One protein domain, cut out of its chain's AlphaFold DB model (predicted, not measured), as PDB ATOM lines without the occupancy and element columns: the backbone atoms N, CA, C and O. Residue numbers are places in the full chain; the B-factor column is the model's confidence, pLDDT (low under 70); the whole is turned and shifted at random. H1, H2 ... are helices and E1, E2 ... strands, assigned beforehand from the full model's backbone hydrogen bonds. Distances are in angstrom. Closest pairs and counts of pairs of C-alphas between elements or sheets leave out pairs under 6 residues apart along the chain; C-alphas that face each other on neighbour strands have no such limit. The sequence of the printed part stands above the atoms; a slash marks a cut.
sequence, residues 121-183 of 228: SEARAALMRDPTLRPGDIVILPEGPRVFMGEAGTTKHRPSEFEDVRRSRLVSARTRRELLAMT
ATOM      1  N   SER A 121     329.975 510.775 443.920       84.31
ATOM      2  CA  SER A 121     330.654 509.563 444.388       84.31
ATOM      3  C   SER A 121     331.409 508.845 443.270       84.31
ATOM      4  O   SER A 121     332.538 508.408 443.496       84.31
ATOM      5  N   GLU A 122     330.832 508.759 442.068       85.50
ATOM      6  CA  GLU A 122     331.526 508.235 440.885       85.50
ATOM      7  C   GLU A 122     332.705 509.124 440.505       85.50
ATOM      8  O   GLU A 122     333.788 508.605 440.248       85.50
ATOM      9  N   ALA A 123     332.535 510.451 440.565       85.50
ATOM     10  CA  ALA A 123     333.615 511.404 440.303       85.50
ATOM     11  C   ALA A 123     334.813 511.144 441.219       85.50
ATOM     12  O   ALA A 123     335.954 511.018 440.773       85.50
ATOM     13  N   ARG A 124     334.540 510.987 442.519       88.06
ATOM     14  CA  ARG A 124     335.561 510.654 443.513       88.06
ATOM     15  C   ARG A 124     336.211 509.307 443.212       88.06
ATOM     16  O   ARG A 124     337.430 509.206 443.282       88.06
ATOM     17  N   ALA A 125     335.431 508.280 442.883       88.81
ATOM     18  CA  ALA A 125     335.957 506.953 442.572       88.81
ATOM     19  C   ALA A 125     336.823 506.939 441.300       88.81
ATOM     20  O   ALA A 125     337.826 506.225 441.268       88.81
ATOM     21  N   ALA A 126     336.467 507.738 440.291       88.31
ATOM     22  CA  ALA A 126     337.250 507.924 439.074       88.31
ATOM     23  C   ALA A 126     338.600 508.585 439.383       88.31
ATOM     24  O   ALA A 126     339.635 508.067 438.979       88.31
ATOM     25  N   LEU A 127     338.603 509.642 440.202       90.50
ATOM     26  CA  LEU A 127     339.828 510.316 440.650       90.50
ATOM     27  C   LEU A 127     340.754 509.397 441.458       90.50
ATOM     28  O   LEU A 127     341.969 509.474 441.324       90.50
ATOM     29  N   MET A 128     340.207 508.480 442.266       91.31
ATOM     30  CA  MET A 128     341.034 507.495 442.982       91.31
ATOM     31  C   MET A 128     341.712 506.478 442.047       91.31
ATOM     32  O   MET A 128     342.560 505.716 442.502       91.31
ATOM     33  N   ARG A 129     341.310 506.390 440.776       91.50
ATOM     34  CA  ARG A 129     341.844 505.436 439.789       91.50
ATOM     35  C   ARG A 129     342.576 506.125 438.643       91.50
ATOM     36  O   ARG A 129     342.965 505.440 437.703       91.50
ATOM     37  N   ASP A 130     342.716 507.445 438.693       89.81
ATOM     38  CA  ASP A 130     343.356 508.218 437.638       89.81
ATOM     39  C   ASP A 130     344.885 508.137 437.777       89.81
ATOM     40  O   ASP A 130     345.436 508.757 438.683       89.81
ATOM     41  N   PRO A 131     345.590 507.407 436.889       90.69
ATOM     42  CA  PRO A 131     347.039 507.243 436.982       90.69
ATOM     43  C   PRO A 131     347.809 508.496 436.540       90.69
ATOM     44  O   PRO A 131     349.038 508.528 436.636       90.69
ATOM     45  N   THR A 132     347.118 509.497 435.983       91.81
ATOM     46  CA  THR A 132     347.747 510.715 435.466       91.81
ATOM     47  C   THR A 132     348.016 511.751 436.549       91.81
ATOM     48  O   THR A 132     348.796 512.671 436.302       91.81
ATOM     49  N   LEU A 133     347.443 511.569 437.743       93.44
ATOM     50  CA  LEU A 133     347.629 512.470 438.873       93.44
ATOM     51  C   LEU A 133     349.088 512.505 439.331       93.44
ATOM     52  O   LEU A 133     349.728 511.479 439.585       93.44
ATOM     53  N   ARG A 134     349.613 513.723 439.458       94.38
ATOM     54  CA  ARG A 134     350.976 513.995 439.910       94.38
ATOM     55  C   ARG A 134     350.968 514.772 441.220       94.38
ATOM     56  O   ARG A 134     350.080 515.598 441.440       94.38
ATOM     57  N   PRO A 135     351.956 514.538 442.103       94.62
ATOM     58  CA  PRO A 135     352.069 515.297 443.338       94.62
ATOM     59  C   PRO A 135     352.058 516.806 443.059       94.62
ATOM     60  O   PRO A 135     352.865 517.304 442.274       94.62
ATOM     61  N   GLY A 136     351.154 517.527 443.719       94.00
ATOM     62  CA  GLY A 136     350.930 518.959 443.524       94.00
ATOM     63  C   GLY A 136     349.717 519.306 442.658       94.00
ATOM     64  O   GLY A 136     349.278 520.457 442.706       94.00
ATOM     65  N   ASP A 137     349.134 518.343 441.940       94.69
ATOM     66  CA  ASP A 137     347.903 518.567 441.182       94.69
ATOM     67  C   ASP A 137     346.735 518.888 442.123       94.69
ATOM     68  O   ASP A 137     346.588 518.312 443.208       94.69
ATOM     69  N   ILE A 138     345.891 519.832 441.702       95.19
ATOM     70  CA  ILE A 138     344.731 520.282 442.471       95.19
ATOM     71  C   ILE A 138     343.478 519.636 441.897       95.19
ATOM     72  O   ILE A 138     343.139 519.816 440.730       95.19
ATOM     73  N   VAL A 139     342.756 518.935 442.759       93.75
ATOM     74  CA  VAL A 139     341.527 518.222 442.438       93.75
ATOM     75  C   VAL A 139     340.377 518.851 443.214       93.75
ATOM     76  O   VAL A 139     340.427 518.981 444.438       93.75
ATOM     77  N   ILE A 140     339.322 519.250 442.507       91.50
ATOM     78  CA  ILE A 140     338.125 519.825 443.124       91.50
ATOM     79  C   ILE A 140     337.166 518.686 443.450       91.50
ATOM     80  O   ILE A 140     336.578 518.073 442.563       91.50
ATOM     81  N   LEU A 141     337.029 518.393 444.740       88.62
ATOM     82  CA  LEU A 141     336.075 517.418 445.255       88.62
ATOM     83  C   LEU A 141     334.818 518.136 445.769       88.62
ATOM     84  O   LEU A 141     334.867 519.337 446.041       88.62
ATOM     85  N   PRO A 142     333.706 517.411 445.992       84.19
ATOM     86  CA  PRO A 142     332.497 517.987 446.589       84.19
ATOM     87  C   PRO A 142     332.736 518.634 447.961       84.19
ATOM     88  O   PRO A 142     332.051 519.576 448.337       84.19
ATOM     89  N   GLU A 143     333.720 518.132 448.711       84.31
ATOM     90  CA  GLU A 143     334.117 518.667 450.019       84.31
ATOM     91  C   GLU A 143     334.949 519.961 449.910       84.31
ATOM     92  O   GLU A 143     335.120 520.671 450.900       84.31
ATOM     93  N   GLY A 144     335.487 520.260 448.725       88.69
ATOM     94  CA  GLY A 144     336.364 521.396 448.466       88.69
ATOM     95  C   GLY A 144     337.618 521.026 447.666       88.69
ATOM     96  O   GLY A 144     337.843 519.857 447.330       88.69
ATOM     97  N   PRO A 145     338.458 522.023 447.345       93.56
ATOM     98  CA  PRO A 145     339.686 521.803 446.598       93.56
ATOM     99  C   PRO A 145     340.731 521.085 447.468       93.56
ATOM    100  O   PRO A 145     341.024 521.494 448.596       93.56
ATOM    101  N   ARG A 146     341.317 520.014 446.929       94.88
ATOM    102  CA  ARG A 146     342.367 519.214 447.567       94.88
ATOM    103  C   ARG A 146     343.597 519.095 446.671       94.88
ATOM    104  O   ARG A 146     343.483 519.158 445.454       94.88
ATOM    105  N   VAL A 147     344.766 518.921 447.271       96.25
ATOM    106  CA  VAL A 147     346.046 518.712 446.588       96.25
ATOM    107  C   VAL A 147     346.405 517.240 446.671       96.25
ATOM    108  O   VAL A 147     346.389 516.658 447.757       96.25
ATOM    109  N   PHE A 148     346.737 516.641 445.535       96.19
ATOM    110  CA  PHE A 148     347.243 515.282 445.499       96.19
ATOM    111  C   PHE A 148     348.706 515.249 445.965       96.19
ATOM    112  O   PHE A 148     349.551 515.995 445.476       96.19
ATOM    113  N   MET A 149     348.996 514.393 446.940       95.25
ATOM    114  CA  MET A 149     350.317 514.186 447.541       95.25
ATOM    115  C   MET A 149     350.840 512.756 447.361       95.25
ATOM    116  O   MET A 149     351.901 512.428 447.892       95.25
ATOM    117  N   GLY A 150     350.083 511.895 446.681       92.25
ATOM    118  CA  GLY A 150     350.458 510.502 446.465       92.25
ATOM    119  C   GLY A 150     351.555 510.340 445.416       92.25
ATOM    120  O   GLY A 150     352.039 511.303 444.823       92.25
ATOM    121  N   GLU A 151     351.950 509.093 445.187       90.31
ATOM    122  CA  GLU A 151     352.985 508.743 444.217       90.31
ATOM    123  C   GLU A 151     352.429 508.721 442.785       90.31
ATOM    124  O   GLU A 151     351.361 508.158 442.524       90.31
ATOM    125  N   ALA A 152     353.164 509.328 441.850       88.69
ATOM    126  CA  ALA A 152     352.775 509.387 440.443       88.69
ATOM    127  C   ALA A 152     352.784 507.991 439.792       88.69
ATOM    128  O   ALA A 152     353.642 507.165 440.087       88.69
ATOM    129  N   GLY A 153     351.856 507.742 438.863       81.69
ATOM    130  CA  GLY A 153     351.821 506.504 438.073       81.69
ATOM    131  C   GLY A 153     351.268 505.276 438.803       81.69
ATOM    132  O   GLY A 153     351.268 504.179 438.241       81.69
ATOM    133  N   THR A 154     350.760 505.440 440.026       86.38
ATOM    134  CA  THR A 154     350.051 504.367 440.734       86.38
ATOM    135  C   THR A 154     348.644 504.200 440.158       86.38
ATOM    136  O   THR A 154     347.957 505.169 439.865       86.38
ATOM    137  N   THR A 155     348.177 502.961 440.006       83.38
ATOM    138  CA  THR A 155     346.850 502.662 439.428       83.38
ATOM    139  C   THR A 155     345.681 502.912 440.385       83.38
ATOM    140  O   THR A 155     344.523 502.917 439.964       83.38
ATOM    141  N   LYS A 156     345.955 503.071 441.684       90.06
ATOM    142  CA  LYS A 156     344.943 503.312 442.712       90.06
ATOM    143  C   LYS A 156     345.494 504.195 443.826       90.06
ATOM    144  O   LYS A 156     346.377 503.780 444.570       90.06
ATOM    145  N   HIS A 157     344.891 505.362 443.977       93.00
ATOM    146  CA  HIS A 157     345.209 506.354 444.993       93.00
ATOM    147  C   HIS A 157     344.314 506.208 446.222       93.00
ATOM    148  O   HIS A 157     343.156 505.778 446.139       93.00
ATOM    149  N   ARG A 158     344.851 506.558 447.393       93.25
ATOM    150  CA  ARG A 158     344.094 506.558 448.654       93.25
ATOM    151  C   ARG A 158     343.496 507.938 448.921       93.25
ATOM    152  O   ARG A 158     344.152 508.941 448.678       93.25
ATOM    153  N   PRO A 159     342.314 508.035 449.555       90.62
ATOM    154  CA  PRO A 159     341.736 509.329 449.927       90.62
ATOM    155  C   PRO A 159     342.610 510.126 450.914       90.62
ATOM    156  O   PRO A 159     342.490 511.345 450.980       90.62
ATOM    157  N   SER A 160     343.496 509.462 451.666       92.31
ATOM    158  CA  SER A 160     344.476 510.101 452.555       92.31
ATOM    159  C   SER A 160     345.592 510.839 451.814       92.31
ATOM    160  O   SER A 160     346.248 511.684 452.408       92.31
ATOM    161  N   GLU A 161     345.810 510.531 450.534       93.38
ATOM    162  CA  GLU A 161     346.790 511.211 449.676       93.38
ATOM    163  C   GLU A 161     346.256 512.550 449.150       93.38
ATOM    164  O   GLU A 161     346.990 513.294 448.512       93.38
ATOM    165  N   PHE A 162     344.991 512.877 449.427       94.50
ATOM    166  CA  PHE A 162     344.372 514.140 449.042       94.50
ATOM    167  C   PHE A 162     344.300 515.064 450.255       94.50
ATOM    168  O   PHE A 162     343.399 514.956 451.097       94.50
ATOM    169  N   GLU A 163     345.247 515.991 450.335       95.19
ATOM    170  CA  GLU A 163     345.328 516.983 451.402       95.19
ATOM    171  C   GLU A 163     344.426 518.186 451.095       95.19
ATOM    172  O   GLU A 163     344.316 518.616 449.954       95.19
ATOM    173  N   ASP A 164     343.782 518.776 452.101       94.75
ATOM    174  CA  ASP A 164     343.062 520.044 451.926       94.75
ATOM    175  C   ASP A 164     344.032 521.161 451.490       94.75
ATOM    176  O   ASP A 164     345.064 521.396 452.135       94.75
ATOM    177  N   VAL A 165     343.670 521.896 450.430       94.38
ATOM    178  CA  VAL A 165     344.432 523.048 449.926       94.38
ATOM    179  C   VAL A 165     344.766 524.027 451.046       94.38
ATOM    180  O   VAL A 165     345.863 524.569 451.042       94.38
ATOM    181  N   ARG A 166     343.896 524.224 452.048       91.12
ATOM    182  CA  ARG A 166     344.138 525.138 453.183       91.12
ATOM    183  C   ARG A 166     345.399 524.807 453.982       91.12
ATOM    184  O   ARG A 166     346.022 525.720 454.528       91.12
ATOM    185  N   ARG A 167     345.747 523.522 454.080       91.00
ATOM    186  CA  ARG A 167     346.868 523.012 454.887       91.00
ATOM    187  C   ARG A 167     348.102 522.706 454.046       91.00
ATOM    188  O   ARG A 167     349.214 522.768 454.572       91.00
ATOM    189  N   SER A 168     347.908 522.482 452.748       92.69
ATOM    190  CA  SER A 168     348.986 522.036 451.883       92.69
ATOM    191  C   SER A 168     350.099 523.060 451.703       92.69
ATOM    192  O   SER A 168     349.880 524.243 451.416       92.69
ATOM    193  N   ARG A 169     351.332 522.566 451.843       91.44
ATOM    194  CA  ARG A 169     352.573 523.323 451.625       91.44
ATOM    195  C   ARG A 169     353.033 523.309 450.170       91.44
ATOM    196  O   ARG A 169     353.855 524.144 449.813       91.44
ATOM    197  N   LEU A 170     352.498 522.397 449.354       92.19
ATOM    198  CA  LEU A 170     352.850 522.275 447.935       92.19
ATOM    199  C   LEU A 170     352.315 523.442 447.095       92.19
ATOM    200  O   LEU A 170     352.877 523.768 446.056       92.19
ATOM    201  N   VAL A 171     351.251 524.101 447.560       93.50
ATOM    202  CA  VAL A 171     350.611 525.220 446.861       93.50
ATOM    203  C   VAL A 171     350.951 526.540 447.552       93.50
ATOM    204  O   VAL A 171     350.940 526.636 448.779       93.50
ATOM    205  N   SER A 172     351.232 527.589 446.773       94.25
ATOM    206  CA  SER A 172     351.563 528.913 447.314       94.25
ATOM    207  C   SER A 172     350.389 529.535 448.085       94.25
ATOM    208  O   SER A 172     349.222 529.331 447.750       94.25
ATOM    209  N   ALA A 173     350.676 530.374 449.087       93.44
ATOM    210  CA  ALA A 173     349.632 531.044 449.871       93.44
ATOM    211  C   ALA A 173     348.682 531.907 449.019       93.44
ATOM    212  O   ALA A 173     347.505 532.030 449.359       93.44
ATOM    213  N   ARG A 174     349.187 532.487 447.923       93.62
ATOM    214  CA  ARG A 174     348.393 533.274 446.973       93.62
ATOM    215  C   ARG A 174     347.421 532.376 446.210       93.62
ATOM    216  O   ARG A 174     346.221 532.617 446.265       93.62
ATOM    217  N   THR A 175     347.932 531.309 445.602       92.69
ATOM    218  CA  THR A 175     347.134 530.335 444.843       92.69
ATOM    219  C   THR A 175     346.077 529.677 445.729       92.69
ATOM    220  O   THR A 175     344.931 529.550 445.321       92.69
ATOM    221  N   ARG A 176     346.408 529.348 446.988       93.69
ATOM    222  CA  ARG A 176     345.424 528.832 447.954       93.69
ATOM    223  C   ARG A 176     344.241 529.782 448.145       93.69
ATOM    224  O   ARG A 176     343.103 529.333 448.159       93.69
ATOM    225  N   ARG A 177     344.499 531.084 448.313       90.75
ATOM    226  CA  ARG A 177     343.433 532.088 448.493       90.75
ATOM    227  C   ARG A 177     342.562 532.213 447.249       90.75
ATOM    228  O   ARG A 177     341.348 532.287 447.379       90.75
ATOM    229  N   GLU A 178     343.183 532.221 446.078       92.12
ATOM    230  CA  GLU A 178     342.493 532.326 444.792       92.12
ATOM    231  C   GLU A 178     341.601 531.111 444.522       92.12
ATOM    232  O   GLU A 178     340.412 531.271 444.266       92.12
ATOM    233  N   LEU A 179     342.123 529.896 444.709       90.56
ATOM    234  CA  LEU A 179     341.348 528.663 444.556       90.56
ATOM    235  C   LEU A 179     340.149 528.623 445.497       90.56
ATOM    236  O   LEU A 179     339.045 528.287 445.073       90.56
ATOM    237  N   LEU A 180     340.350 528.983 446.767       90.06
ATOM    238  CA  LEU A 180     339.262 529.035 447.741       90.06
ATOM    239  C   LEU A 180     338.210 530.080 447.360       90.06
ATOM    240  O   LEU A 180     337.031 529.835 447.575       90.06
ATOM    241  N   ALA A 181     338.610 531.210 446.774       88.06
ATOM    242  CA  ALA A 181     337.673 532.223 446.298       88.06
ATOM    243  C   ALA A 181     336.877 531.758 445.066       88.06
ATOM    244  O   ALA A 181     335.696 532.070 444.963       88.06
ATOM    245  N   MET A 182     337.495 530.998 444.156       85.06
ATOM    246  CA  MET A 182     336.843 530.486 442.943       85.06
ATOM    247  C   MET A 182     335.923 529.289 443.200       85.06
ATOM    248  O   MET A 182     334.944 529.097 442.486       85.06
ATOM    249  N   THR A 183     336.264 528.457 444.184       85.56
ATOM    250  CA  THR A 183     335.528 527.219 444.495       85.56
ATOM    251  C   THR A 183     334.530 527.376 445.637       85.56
ATOM    252  O   THR A 183     333.707 526.485 445.844       85.56
TER     253      THR A 183
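AT A GLANCE: This is residues 121 to 183 of the 228 residues of an uncharacterized protein of Methylobacterium nodulans (strain LMG 21967 / CNCM I-2342 / ORS 2060) (UniProt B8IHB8). A small three-stranded antiparallel sheet, E1, E2 and E3, stands between two helices: the longer helix H2 packs over it on one side, and the short helix H1 grazes it by E1 at the other end of the long axis. A long link, residues 149 to 161, loops out between E2 and E3. The printed part has 63 residues with two named helices and three named strands in the order H1, E1, E2, E3, H2, and the sheet's order is E1, E2, E3. The class is mixed, helices and strands, though under half of the residues, 30 of 63, are in named elements. The whole is compact, with a radius of gyration of the C-alphas of 11.3 A and spans of 32 by 22 by 17 A.

IN THESE COORDINATES: H1 holds residues 121 to 127 and begins at C-alpha 121, at (330.654, 509.563, 444.388); it is 9.9 A long. E1 is residues 138 to 141, 9.5 A. E2 is residues 144 to 148, 12.8 A from C-alpha 144 at (336.364, 521.396, 448.466). E3 is the short strand of residues 162 to 164, 6.7 A. H2 is residues 173 to 183, 15.6 A, and ends with C-alpha 183 at (335.528, 527.219, 444.495).

HOW THE PARTS SIT: E1, E2 and E3 form a meander, each strand the antiparallel neighbour of the one before, with E1 and E3 as edge strands. E1 and E2 are a hairpin at 139 degrees between directions, with N 139 and O 146 within hydrogen-bond range at 2.8 A. E2 and E3 are a hairpin at 131 degrees, with N 147 and O 163 within hydrogen-bond range at 2.7 A. H2 is on the sheet at a height over the sheet of 10.3 A, and the closest C-alphas of E2 and H2 are those of Gly 144 and Thr 183, 7.1 A apart. On the local plane H2 stands at 32 degrees to E2 and runs only just slantwise to the strands. H1 is on the sheet but only grazes it with residues 121 to 127; its closest C-alphas to E1 are those of Arg 124 and Leu 141, 7.0 A apart. H1 and H2 are apart. In H1 and H2 every O i to N i+4 pair is within hydrogen-bond range.

THE WHOLE: The C-alphas farthest apart, those of Thr 155 and Ala 181, are 31.7 A apart. The printed part has no cut. The link from E2 to E3, 13 residues, is long; the link from E1 to E2 is tight, and those from H1 to E1 and from E3 to H2 are short. The mean pLDDT of the printed part is 91.0, and no printed residue is under 70.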